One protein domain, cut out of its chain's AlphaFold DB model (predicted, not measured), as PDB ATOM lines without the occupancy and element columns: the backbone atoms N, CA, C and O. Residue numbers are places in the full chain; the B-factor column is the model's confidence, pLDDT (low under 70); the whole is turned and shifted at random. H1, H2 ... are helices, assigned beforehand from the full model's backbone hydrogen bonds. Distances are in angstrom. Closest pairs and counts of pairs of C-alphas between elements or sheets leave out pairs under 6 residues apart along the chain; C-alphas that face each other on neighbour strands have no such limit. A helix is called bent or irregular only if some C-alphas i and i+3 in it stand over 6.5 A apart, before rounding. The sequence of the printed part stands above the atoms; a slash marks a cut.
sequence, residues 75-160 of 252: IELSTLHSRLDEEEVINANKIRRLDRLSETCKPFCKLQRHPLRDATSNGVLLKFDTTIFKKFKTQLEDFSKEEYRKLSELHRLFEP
ATOM      1  N   ILE A  75      -6.518 -33.008   5.711       73.38
ATOM      2  CA  ILE A  75      -7.049 -34.364   5.922       73.38
ATOM      3  C   ILE A  75      -6.742 -34.851   7.349       73.38
ATOM      4  O   ILE A  75      -7.619 -35.416   8.004       73.38
ATOM      5  N   GLU A  76      -5.534 -34.597   7.858       76.56
ATOM      6  CA  GLU A  76      -5.146 -34.908   9.242       76.56
ATOM      7  C   GLU A  76      -5.991 -34.119  10.256       76.56
ATOM      8  O   GLU A  76      -6.521 -34.698  11.199       76.56
ATOM      9  N   LEU A  77      -6.216 -32.821  10.026       72.81
ATOM     10  CA  LEU A  77      -7.107 -32.001  10.851       72.81
ATOM     11  C   LEU A  77      -8.545 -32.525  10.829       72.81
ATOM     12  O   LEU A  77      -9.155 -32.659  11.884       72.81
ATOM     13  N   SER A  78      -9.073 -32.879   9.654       74.44
ATOM     14  CA  SER A  78     -10.424 -33.437   9.530       74.44
ATOM     15  C   SER A  78     -10.568 -34.772  10.263       74.44
ATOM     16  O   SER A  78     -11.591 -35.011  10.896       74.44
ATOM     17  N   THR A  79      -9.563 -35.644  10.183       76.88
ATOM     18  CA  THR A  79      -9.585 -36.953  10.856       76.88
ATOM     19  C   THR A  79      -9.410 -36.830  12.364       76.88
ATOM     20  O   THR A  79     -10.082 -37.535  13.112       76.88
ATOM     21  N   LEU A  80      -8.564 -35.912  12.835       75.94
ATOM     22  CA  LEU A  80      -8.465 -35.605  14.260       75.94
ATOM     23  C   LEU A  80      -9.748 -34.962  14.787       75.94
ATOM     24  O   LEU A  80     -10.138 -35.247  15.913       75.94
ATOM     25  N   HIS A  81     -10.424 -34.148  13.976       73.88
ATOM     26  CA  HIS A  81     -11.679 -33.522  14.366       73.88
ATOM     27  C   HIS A  81     -12.769 -34.558  14.662       73.88
ATOM     28  O   HIS A  81     -13.351 -34.519  15.738       73.88
ATOM     29  N   SER A  82     -12.964 -35.543  13.778       78.88
ATOM     30  CA  SER A  82     -13.916 -36.636  14.024       78.88
ATOM     31  C   SER A  82     -13.584 -37.437  15.284       78.88
ATOM     32  O   SER A  82     -14.482 -37.846  16.006       78.88
ATOM     33  N   ARG A  83     -12.294 -37.608  15.597       73.94
ATOM     34  CA  ARG A  83     -11.855 -38.306  16.816       73.94
ATOM     35  C   ARG A  83     -12.052 -37.487  18.090       73.94
ATOM     36  O   ARG A  83     -12.196 -38.062  19.161       73.94
ATOM     37  N   LEU A  84     -12.036 -36.156  17.995       72.94
ATOM     38  CA  LEU A  84     -12.333 -35.290  19.137       72.94
ATOM     39  C   LEU A  84     -13.795 -35.372  19.541       72.94
ATOM     40  O   LEU A  84     -14.079 -35.169  20.714       72.94
ATOM     41  N   ASP A  85     -14.715 -35.611  18.607       68.88
ATOM     42  CA  ASP A  85     -16.143 -35.702  18.924       68.88
ATOM     43  C   ASP A  85     -16.463 -36.927  19.795       68.88
ATOM     44  O   ASP A  85     -17.414 -36.881  20.569       68.88
ATOM     45  N   GLU A  86     -15.624 -37.965  19.742       75.75
ATOM     46  CA  GLU A  86     -15.805 -39.226  20.471       75.75
ATOM     47  C   GLU A  86     -15.148 -39.239  21.865       75.75
ATOM     48  O   GLU A  86     -15.589 -39.975  22.746       75.75
ATOM     49  N   GLU A  87     -14.103 -38.440  22.099       74.19
ATOM     50  CA  GLU A  87     -13.403 -38.408  23.390       74.19
ATOM     51  C   GLU A  87     -14.005 -37.348  24.334       74.19
ATOM     52  O   GLU A  87     -13.937 -36.144  24.072       74.19
ATOM     53  N   GLU A  88     -14.560 -37.795  25.467       67.25
ATOM     54  CA  GLU A  88     -15.110 -36.923  26.521       67.25
ATOM     55  C   GLU A  88     -14.000 -36.213  27.322       67.25
ATOM     56  O   GLU A  88     -14.135 -35.047  27.691       67.25
ATOM     57  N   VAL A  89     -12.849 -36.876  27.508       75.00
ATOM     58  CA  VAL A  89     -11.676 -36.328  28.209       75.00
ATOM     59  C   VAL A  89     -10.544 -36.075  27.215       75.00
ATOM     60  O   VAL A  89      -9.754 -36.961  26.882       75.00
ATOM     61  N   ILE A  90     -10.439 -34.838  26.734       72.06
ATOM     62  CA  ILE A  90      -9.378 -34.441  25.805       72.06
ATOM     63  C   ILE A  90      -8.121 -34.065  26.604       72.06
ATOM     64  O   ILE A  90      -8.112 -33.109  27.372       72.06
ATOM     65  N   ASN A  91      -7.024 -34.797  26.394       79.44
ATOM     66  CA  ASN A  91      -5.728 -34.498  27.016       79.44
ATOM     67  C   ASN A  91      -5.161 -33.149  26.510       79.44
ATOM     68  O   ASN A  91      -5.106 -32.917  25.299       79.44
ATOM     69  N   ALA A  92      -4.655 -32.303  27.417       75.44
ATOM     70  CA  ALA A  92      -4.002 -31.017  27.130       75.44
ATOM     71  C   ALA A  92      -2.950 -31.082  26.004       75.44
ATOM     72  O   ALA A  92      -2.827 -30.160  25.196       75.44
ATOM     73  N   ASN A  93      -2.225 -32.199  25.888       75.00
ATOM     74  CA  ASN A  93      -1.236 -32.398  24.825       75.00
ATOM     75  C   ASN A  93      -1.865 -32.513  23.425       75.00
ATOM     76  O   ASN A  93      -1.285 -32.031  22.450       75.00
ATOM     77  N   LYS A  94      -3.056 -33.118  23.309       75.81
ATOM     78  CA  LYS A  94      -3.794 -33.199  22.036       75.81
ATOM     79  C   LYS A  94      -4.289 -31.817  21.618       75.81
ATOM     80  O   LYS A  94      -4.175 -31.473  20.445       75.81
ATOM     81  N   ILE A  95      -4.740 -31.013  22.580       76.06
ATOM     82  CA  ILE A  95      -5.191 -29.632  22.358       76.06
ATOM     83  C   ILE A  95      -4.032 -28.782  21.857       76.06
ATOM     84  O   ILE A  95      -4.130 -28.214  20.778       76.06
ATOM     85  N   ARG A  96      -2.887 -28.795  22.552       77.44
ATOM     86  CA  ARG A  96      -1.681 -28.077  22.106       77.44
ATOM     87  C   ARG A  96      -1.227 -28.492  20.708       77.44
ATOM     88  O   ARG A  96      -0.786 -27.650  19.931       77.44
ATOM     89  N   ARG A  97      -1.321 -29.783  20.367       77.19
ATOM     90  CA  ARG A  97      -0.970 -30.271  19.024       77.19
ATOM     91  C   ARG A  97      -1.936 -29.750  17.959       77.19
ATOM     92  O   ARG A  97      -1.491 -29.356  16.887       77.19
ATOM     93  N   LEU A  98      -3.231 -29.763  18.252       74.75
ATOM     94  CA  LEU A  98      -4.281 -29.269  17.364       74.75
ATOM     95  C   LEU A  98      -4.202 -27.762  17.152       74.75
ATOM     96  O   LEU A  98      -4.326 -27.299  16.020       74.75
ATOM     97  N   ASP A  99      -3.929 -27.026  18.219       77.44
ATOM     98  CA  ASP A  99      -3.774 -25.580  18.181       77.44
ATOM     99  C   ASP A  99      -2.553 -25.202  17.339       77.44
ATOM    100  O   ASP A  99      -2.680 -24.491  16.348       77.44
ATOM    101  N   ARG A 100      -1.403 -25.849  17.579       74.94
ATOM    102  CA  ARG A 100      -0.193 -25.671  16.757       74.94
ATOM    103  C   ARG A 100      -0.421 -26.028  15.278       74.94
ATOM    104  O   ARG A 100       0.158 -25.401  14.390       74.94
ATOM    105  N   LEU A 101      -1.254 -27.025  14.968       71.69
ATOM    106  CA  LEU A 101      -1.621 -27.352  13.581       71.69
ATOM    107  C   LEU A 101      -2.530 -26.282  12.956       71.69
ATOM    108  O   LEU A 101      -2.329 -25.918  11.797       71.69
ATOM    109  N   SER A 102      -3.486 -25.744  13.714       75.44
ATOM    110  CA  SER A 102      -4.344 -24.633  13.282       75.44
ATOM    111  C   SER A 102      -3.525 -23.362  13.047       75.44
ATOM    112  O   SER A 102      -3.594 -22.762  11.972       75.44
ATOM    113  N   GLU A 103      -2.663 -23.009  13.999       74.44
ATOM    114  CA  GLU A 103      -1.752 -21.866  13.948       74.44
ATOM    115  C   GLU A 103      -0.670 -21.991  12.885       74.44
ATOM    116  O   GLU A 103      -0.193 -20.976  12.410       74.44
ATOM    117  N   THR A 104      -0.281 -23.193  12.458       70.19
ATOM    118  CA  THR A 104       0.617 -23.341  11.299       70.19
ATOM    119  C   THR A 104      -0.142 -23.285   9.977       70.19
ATOM    120  O   THR A 104       0.417 -22.849   8.971       70.19
ATOM    121  N   CYS A 105      -1.422 -23.669   9.949       64.25
ATOM    122  CA  CYS A 105      -2.251 -23.595   8.745       64.25
ATOM    123  C   CYS A 105      -2.780 -22.176   8.474       64.25
ATOM    124  O   CYS A 105      -2.788 -21.751   7.321       64.25
ATOM    125  N   LYS A 106      -3.176 -21.415   9.504       68.44
ATOM    126  CA  LYS A 106      -3.719 -20.046   9.392       68.44
ATOM    127  C   LYS A 106      -2.777 -19.043   8.699       68.44
ATOM    128  O   LYS A 106      -3.215 -18.434   7.720       68.44
ATOM    129  N   PRO A 107      -1.508 -18.867   9.110       60.31
ATOM    130  CA  PRO A 107      -0.561 -17.998   8.431       60.31
ATOM    131  C   PRO A 107      -0.192 -18.576   7.073       60.31
ATOM    132  O   PRO A 107      -0.047 -17.811   6.138       60.31
ATOM    133  N   PHE A 108      -0.151 -19.897   6.882       57.00
ATOM    134  CA  PHE A 108       0.077 -20.451   5.544       57.00
ATOM    135  C   PHE A 108      -1.068 -20.107   4.578       57.00
ATOM    136  O   PHE A 108      -0.815 -19.780   3.424       57.00
ATOM    137  N   CYS A 109      -2.315 -20.092   5.059       55.62
ATOM    138  CA  CYS A 109      -3.491 -19.678   4.292       55.62
ATOM    139  C   CYS A 109      -3.592 -18.154   4.094       55.62
ATOM    140  O   CYS A 109      -4.233 -17.720   3.139       55.62
ATOM    141  N   LYS A 110      -2.999 -17.352   4.992       55.53
ATOM    142  CA  LYS A 110      -2.991 -15.879   4.919       55.53
ATOM    143  C   LYS A 110      -1.777 -15.311   4.161       55.53
ATOM    144  O   LYS A 110      -1.960 -14.420   3.338       55.53
ATOM    145  N   LEU A 111      -0.563 -15.809   4.416       48.19
ATOM    146  CA  LEU A 111       0.694 -15.381   3.782       48.19
ATOM    147  C   LEU A 111       0.852 -15.935   2.367       48.19
ATOM    148  O   LEU A 111       1.291 -15.210   1.471       48.19
ATOM    149  N   GLN A 112       0.467 -17.191   2.108       46.09
ATOM    150  CA  GLN A 112       0.253 -17.566   0.718       46.09
ATOM    151  C   GLN A 112      -0.998 -16.820   0.288       46.09
ATOM    152  O   GLN A 112      -2.075 -17.066   0.814       46.09
ATOM    153  N   ARG A 113      -0.866 -15.912  -0.681       49.78
ATOM    154  CA  ARG A 113      -1.956 -15.149  -1.322       49.78
ATOM    155  C   ARG A 113      -2.980 -16.043  -2.058       49.78
ATOM    156  O   ARG A 113      -3.534 -15.681  -3.096       49.78
ATOM    157  N   HIS A 114      -3.171 -17.268  -1.592       54.66
ATOM    158  CA  HIS A 114      -4.057 -18.300  -2.073       54.66
ATOM    159  C   HIS A 114      -4.899 -18.751  -0.884       54.66
ATOM    160  O   HIS A 114      -4.588 -19.783  -0.286       54.66
ATOM    161  N   PRO A 115      -5.974 -18.003  -0.559       62.78
ATOM    162  CA  PRO A 115      -7.031 -18.547   0.284       62.78
ATOM    163  C   PRO A 115      -7.355 -19.954  -0.215       62.78
ATOM    164  O   PRO A 115      -7.398 -20.172  -1.435       62.78
ATOM    165  N   LEU A 116      -7.521 -20.906   0.711       66.25
ATOM    166  CA  LEU A 116      -7.982 -22.253   0.387       66.25
ATOM    167  C   LEU A 116      -9.212 -22.093  -0.509       66.25
ATOM    168  O   LEU A 116     -10.257 -21.617  -0.076       66.25
ATOM    169  N   ARG A 117      -9.041 -22.375  -1.804       72.50
ATOM    170  CA  ARG A 117     -10.088 -22.123  -2.806       72.50
ATOM    171  C   ARG A 117     -11.255 -23.085  -2.644       72.50
ATOM    172  O   ARG A 117     -12.327 -22.831  -3.177       72.50
ATOM    173  N   ASP A 118     -11.020 -24.191  -1.951       81.44
ATOM    174  CA  ASP A 118     -12.030 -25.189  -1.676       81.44
ATOM    175  C   ASP A 118     -12.908 -24.738  -0.501       81.44
ATOM    176  O   ASP A 118     -12.451 -24.605   0.638       81.44
ATOM    177  N   ALA A 119     -14.190 -24.510  -0.796       80.94
ATOM    178  CA  ALA A 119     -15.207 -24.194   0.200       80.94
ATOM    179  C   ALA A 119     -15.332 -25.304   1.256       80.94
ATOM    180  O   ALA A 119     -15.623 -25.016   2.416       80.94
ATOM    181  N   THR A 120     -15.046 -26.554   0.880       81.31
ATOM    182  CA  THR A 120     -15.079 -27.710   1.783       81.31
ATOM    183  C   THR A 120     -14.012 -27.580   2.865       81.31
ATOM    184  O   THR A 120     -14.318 -27.707   4.047       81.31
ATOM    185  N   SER A 121     -12.772 -27.253   2.484       77.25
ATOM    186  CA  SER A 121     -11.667 -27.080   3.436       77.25
ATOM    187  C   SER A 121     -11.900 -25.898   4.376       77.25
ATOM    188  O   SER A 121     -11.691 -26.030   5.580       77.25
ATOM    189  N   ASN A 122     -12.401 -24.769   3.857       79.81
ATOM    190  CA  ASN A 122     -12.766 -23.625   4.700       79.81
ATOM    191  C   ASN A 122     -13.909 -23.965   5.662       79.81
ATOM    192  O   ASN A 122     -13.863 -23.582   6.827       79.81
ATOM    193  N   GLY A 123     -14.909 -24.719   5.197       85.00
ATOM    194  CA  GLY A 123     -16.003 -25.191   6.039       85.00
ATOM    195  C   GLY A 123     -15.520 -26.091   7.176       85.00
ATOM    196  O   GLY A 123     -15.995 -25.952   8.299       85.00
ATOM    197  N   VAL A 124     -14.554 -26.978   6.917       81.06
ATOM    198  CA  VAL A 124     -13.956 -27.840   7.950       81.06
ATOM    199  C   VAL A 124     -13.152 -27.023   8.960       81.06
ATOM    200  O   VAL A 124     -13.320 -27.237  10.155       81.06
ATOM    201  N   LEU A 125     -12.342 -26.058   8.514       78.69
ATOM    202  CA  LEU A 125     -11.579 -25.188   9.419       78.69
ATOM    203  C   LEU A 125     -12.489 -24.332  10.308       78.69
ATOM    204  O   LEU A 125     -12.259 -24.241  11.509       78.69
ATOM    205  N   LEU A 126     -13.553 -23.757   9.741       84.12
ATOM    206  CA  LEU A 126     -14.541 -23.001  10.512       84.12
ATOM    207  C   LEU A 126     -15.255 -23.888  11.532       84.12
ATOM    208  O   LEU A 126     -15.367 -23.509  12.694       84.12
ATOM    209  N   LYS A 127     -15.709 -25.080  11.123       84.44
ATOM    210  CA  LYS A 127     -16.336 -26.037  12.045       84.44
ATOM    211  C   LYS A 127     -15.382 -26.411  13.171       84.44
ATOM    212  O   LYS A 127     -15.771 -26.335  14.329       84.44
ATOM    213  N   PHE A 128     -14.132 -26.705  12.841       81.62
ATOM    214  CA  PHE A 128     -13.095 -27.026  13.808       81.62
ATOM    215  C   PHE A 128     -12.883 -25.907  14.836       81.62
ATOM    216  O   PHE A 128     -12.995 -26.170  16.033       81.62
ATOM    217  N   ASP A 129     -12.678 -24.663  14.387       80.56
ATOM    218  CA  ASP A 129     -12.532 -23.504  15.276       80.56
ATOM    219  C   ASP A 129     -13.781 -23.336  16.167       80.56
ATOM    220  O   ASP A 129     -13.660 -23.130  17.376       80.56
ATOM    221  N   THR A 130     -14.992 -23.501  15.616       86.44
ATOM    222  CA  THR A 130     -16.228 -23.398  16.411       86.44
ATOM    223  C   THR A 130     -16.395 -24.529  17.423       86.44
ATOM    224  O   THR A 130     -16.889 -24.284  18.522       86.44
ATOM    225  N   THR A 131     -15.999 -25.757  17.089       82.25
ATOM    226  CA  THR A 131     -16.131 -26.908  17.987       82.25
ATOM    227  C   THR A 131     -15.090 -26.855  19.094       82.25
ATOM    228  O   THR A 131     -15.437 -27.100  20.246       82.25
ATOM    229  N   ILE A 132     -13.849 -26.465  18.782       79.69
ATOM    230  CA  ILE A 132     -12.825 -26.183  19.795       79.69
ATOM    231  C   ILE A 132     -13.329 -25.092  20.729       79.69
ATOM    232  O   ILE A 132     -13.388 -25.312  21.935       79.69
ATOM    233  N   PHE A 133     -13.784 -23.962  20.182       83.81
ATOM    234  CA  PHE A 133     -14.298 -22.874  21.005       83.81
ATOM    235  C   PHE A 133     -15.438 -23.343  21.912       83.81
ATOM    236  O   PHE A 133     -15.400 -23.083  23.106       83.81
ATOM    237  N   LYS A 134     -16.413 -24.100  21.393       86.94
ATOM    238  CA  LYS A 134     -17.522 -24.638  22.198       86.94
ATOM    239  C   LYS A 134     -17.062 -25.600  23.294       86.94
ATOM    240  O   LYS A 134     -17.561 -25.492  24.407       86.94
ATOM    241  N   LYS A 135     -16.141 -26.522  22.994       82.00
ATOM    242  CA  LYS A 135     -15.655 -27.517  23.966       82.00
ATOM    243  C   LYS A 135     -14.819 -26.887  25.073       82.00
ATOM    244  O   LYS A 135     -14.929 -27.295  26.221       82.00
ATOM    245  N   PHE A 136     -14.010 -25.887  24.736       79.38
ATOM    246  CA  PHE A 136     -13.153 -25.213  25.708       79.38
ATOM    247  C   PHE A 136     -13.810 -24.011  26.363       79.38
ATOM    248  O   PHE A 136     -13.268 -23.508  27.336       79.38
ATOM    249  N   LYS A 137     -14.985 -23.574  25.897       84.88
ATOM    250  CA  LYS A 137     -15.700 -22.443  26.490       84.88
ATOM    251  C   LYS A 137     -15.951 -22.645  27.983       84.88
ATOM    252  O   LYS A 137     -15.640 -21.754  28.757       84.88
ATOM    253  N   THR A 138     -16.446 -23.814  28.380       81.88
ATOM    254  CA  THR A 138     -16.706 -24.126  29.793       81.88
ATOM    255  C   THR A 138     -15.415 -24.192  30.603       81.88
ATOM    256  O   THR A 138     -15.355 -23.676  31.706       81.88
ATOM    257  N   GLN A 139     -14.345 -24.747  30.025       80.62
ATOM    258  CA  GLN A 139     -13.033 -24.780  30.677       80.62
ATOM    259  C   GLN A 139     -12.419 -23.385  30.820       80.62
ATOM    260  O   GLN A 139     -11.683 -23.154  31.765       80.62
ATOM    261  N   LEU A 140     -12.709 -22.470  29.893       77.69
ATOM    262  CA  LEU A 140     -12.238 -21.082  29.886       77.69
ATOM    263  C   LEU A 140     -13.041 -20.169  30.826       77.69
ATOM    264  O   LEU A 140     -12.547 -19.092  31.165       77.69
ATOM    265  N   GLU A 141     -14.251 -20.567  31.226       84.12
ATOM    266  CA  GLU A 141     -15.094 -19.820  32.174       84.12
ATOM    267  C   GLU A 141     -14.537 -19.882  33.607       84.12
ATOM    268  O   GLU A 141     -14.654 -18.900  34.337       84.12
ATOM    269  N   ASP A 142     -13.838 -20.963  33.967       84.25
ATOM    270  CA  ASP A 142     -13.224 -21.138  35.293       84.25
ATOM    271  C   ASP A 142     -11.832 -20.490  35.430       84.25
ATOM    272  O   ASP A 142     -11.241 -20.500  36.511       84.25
ATOM    273  N   PHE A 143     -11.280 -19.908  34.357       83.31
ATOM    274  CA  PHE A 143      -9.962 -19.272  34.421       83.31
ATOM    275  C   PHE A 143     -10.015 -17.980  35.235       83.31
ATOM    276  O   PHE A 143     -10.768 -17.045  34.942       83.31
ATOM    277  N   SER A 144      -9.128 -17.881  36.219       87.25
ATOM    278  CA  SER A 144      -8.963 -16.661  36.996       87.25
ATOM    279  C   SER A 144      -8.383 -15.533  36.134       87.25
ATOM    280  O   SER A 144      -7.625 -15.737  35.179       87.25
ATOM    281  N   LYS A 145      -8.693 -14.285  36.502       83.06
ATOM    282  CA  LYS A 145      -8.169 -13.086  35.824       83.06
ATOM    283  C   LYS A 145      -6.631 -13.061  35.770       83.06
ATOM    284  O   LYS A 145      -6.049 -12.508  34.837       83.06
ATOM    285  N   GLU A 146      -5.974 -13.658  36.759       84.19
ATOM    286  CA  GLU A 146      -4.515 -13.754  36.850       84.19
ATOM    287  C   GLU A 146      -3.934 -14.746  35.835       84.19
ATOM    288  O   GLU A 146      -2.897 -14.476  35.227       84.19
ATOM    289  N   GLU A 147      -4.618 -15.861  35.584       81.12
ATOM    290  CA  GLU A 147      -4.213 -16.844  34.575       81.12
ATOM    291  C   GLU A 147      -4.404 -16.313  33.154       81.12
ATOM    292  O   GLU A 147      -3.520 -16.493  32.313       81.12
ATOM    293  N   TYR A 148      -5.480 -15.560  32.899       78.88
ATOM    294  CA  TYR A 148      -5.661 -14.852  31.625       78.88
ATOM    295  C   TYR A 148      -4.526 -13.869  31.332       78.88
ATOM    296  O   TYR A 148      -4.096 -13.731  30.184       78.88
ATOM    297  N   ARG A 149      -3.993 -13.209  32.366       83.06
ATOM    298  CA  ARG A 149      -2.871 -12.281  32.214       83.06
ATOM    299  C   ARG A 149      -1.584 -13.010  31.809       83.06
ATOM    300  O   ARG A 149      -0.909 -12.563  30.885       83.06
ATOM    301  N   LYS A 150      -1.307 -14.176  32.405       83.12
ATOM    302  CA  LYS A 150      -0.180 -15.047  32.010       83.12
ATOM    303  C   LYS A 150      -0.330 -15.570  30.576       83.12
ATOM    304  O   LYS A 150       0.642 -15.604  29.826       83.12
ATOM    305  N   LEU A 151      -1.548 -15.940  30.174       79.06
ATOM    306  CA  LEU A 151      -1.862 -16.349  28.799       79.06
ATOM    307  C   LEU A 151      -1.627 -15.218  27.788       79.06
ATOM    308  O   LEU A 151      -1.068 -15.455  26.719       79.06
ATOM    309  N   SER A 152      -1.993 -13.983  28.135       75.69
ATOM    310  CA  SER A 152      -1.746 -12.813  27.287       75.69
ATOM    311  C   SER A 152      -0.252 -12.492  27.149       75.69
ATOM    312  O   SER A 152       0.201 -12.160  26.052       75.69
ATOM    313  N   GLU A 153       0.528 -12.648  28.221       76.19
ATOM    314  CA  GLU A 153       1.990 -12.494  28.184       76.19
ATOM    315  C   GLU A 153       2.649 -13.544  27.270       76.19
ATOM    316  O   GLU A 153       3.544 -13.210  26.494       76.19
ATOM    317  N   LEU A 154       2.148 -14.785  27.281       75.81
ATOM    318  CA  LEU A 154       2.584 -15.847  26.370       75.81
ATOM    319  C   LEU A 154       2.194 -15.578  24.913       75.81
ATOM    320  O   LEU A 154       3.000 -15.831  24.025       75.81
ATOM    321  N   HIS A 155       1.003 -15.034  24.644       74.69
ATOM    322  CA  HIS A 155       0.575 -14.701  23.278       74.69
ATOM    323  C   HIS A 155       1.544 -13.724  22.595       74.69
ATOM    324  O   HIS A 155       1.823 -13.843  21.405       74.69
ATOM    325  N   ARG A 156       2.124 -12.796  23.360       70.69
ATOM    326  CA  ARG A 156       3.117 -11.844  22.854       70.69
ATOM    327  C   ARG A 156       4.417 -12.513  22.386       70.69
ATOM    328  O   ARG A 156       5.108 -11.958  21.543       70.69
ATOM    329  N   LEU A 157       4.739 -13.710  22.888       72.44
ATOM    330  CA  LEU A 157       5.884 -14.509  22.424       72.44
ATOM    331  C   LEU A 157       5.611 -15.233  21.100       72.44
ATOM    332  O   LEU A 157       6.553 -15.650  20.430       72.44
ATOM    333  N   PHE A 158       4.339 -15.393  20.728       64.50
ATOM    334  CA  PHE A 158       3.926 -16.003  19.464       64.50
ATOM    335  C   PHE A 158       3.591 -14.971  18.387       64.50
ATOM    336  O   PHE A 158       3.267 -15.352  17.260       64.50
ATOM    337  N   GLU A 159       3.678 -13.674  18.701       71.88
ATOM    338  CA  GLU A 159       3.572 -12.635  17.685       71.88
ATOM    339  C   GLU A 159       4.719 -12.826  16.680       71.88
ATOM    340  O   GLU A 159       5.888 -12.854  17.078       71.88
ATOM    341  N   PRO A 160       4.413 -13.043  15.389       65.25
ATOM    342  CA  PRO A 160       5.436 -13.341  14.404       65.25
ATOM    343  C   PRO A 160       6.397 -12.158  14.310       65.25
ATOM    344  O   PRO A 160       5.974 -11.025  14.075       65.25
TER     345      PRO A 160
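What this domain is: This is residues 75 to 160 of the 252 residues of an uncharacterized protein of Amanita muscaria Koide BX008 (UniProt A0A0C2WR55). Three helices make a loosely packed up-and-down bundle, with long H3 along one side and H1 and H2 slanting beside it, so that the three centres make a triangle. Beyond the far end of H3 the chain folds back into H4, an arm that touches no other helix; residues 141 to 147 and 149 to 157 stick out from the body. The printed part has 86 residues with four named helices, in the order H1, H2, H3, H4, and no named strand; the class is all helix. The whole is only just loose, close to compact, with a radius of gyration of the C-alphas of 14.5 A, and its outline is flat, spanning 41 by 34 by 18 A.

How they stand to each other: The longest helix is H3, residues 119 to 141, which has a kink of 34 degrees near residue 135. It is irregular, but only just: C-alphas 135 and 138 are 6.8 A apart. H1, residues 75 to 86, is close to H3 but not clearly touching it, with 2 pairs of C-alphas within 8 A; the closest C-alphas are those of His 81 and Phe 128, 6.7 A apart. H1 and H3 run the same way at a steep tilt of 40 degrees, their centres 11.7 A apart. H2, residues 92 to 111, is near H3: 11 pairs of their C-alphas are within 10 A, and the closest are 8.2 A apart. H1 and H2 are close but not clearly touching, with 2 pairs of C-alphas within 8 A; the closest C-alphas are those of Leu 77 and Leu 98, 7.6 A apart. Their lines stand at a tilt of 36 degrees, only just steep; they run opposite ways, with their centres 13.7 A apart. H1, H2 and H3 are a bundle, three helices grouped together, and it is up and down, each helix running against the one before it. H4, residues 145 to 155, is apart from H1, from H2 and from H3. In H4 every backbone O i to N i+4 pair is within hydrogen-bond range, while H1 has 7 of 8, H2 14 of 16 and H3 17 of 19.

Where its parts are: H3, 23 residues, begins with C-alpha 119 at (-15.207, -24.194, 0.200) and ends with C-alpha 141 at (-15.094, -19.820, 32.174), 32.3 A from first to last C-alpha. H2, 20 residues from Ala 92 to Leu 111, measures 28.5 A; it is neither bent nor irregular, but only just: C-alphas 104 and 107 are 6.2 A apart. H1, 12 residues, begins with C-alpha 75 at (-7.049, -34.364, 5.922) and measures 17.7 A to C-alpha 86. H4, 11 residues, measures 15.4 A and ends with C-alpha 155 at (0.575, -14.701, 23.278).

The domain as a whole: The two C-alphas farthest apart are those of Arg 117 and Glu 146, at 40.9 A; those of Ile 75 and Pro 160, the first and last printed, are 25.9 A apart. Without the stretches that stand free, the body has 70 residues, spans 37 by 29 by 18 A and has a radius of gyration of 13.0 A. The printed part has no cut. The links from H1 to H2, with 5 residues, and from H3 to H4, with 3, are tight; that from H2 to H3, with 7, is short. The mean pLDDT of the printed part is 74.9, and the model's confidence is under 70 at residues 85, 88, 105 to 116, 158 and 160; of these, 105 to 111 belong to H2, whose mean is 69.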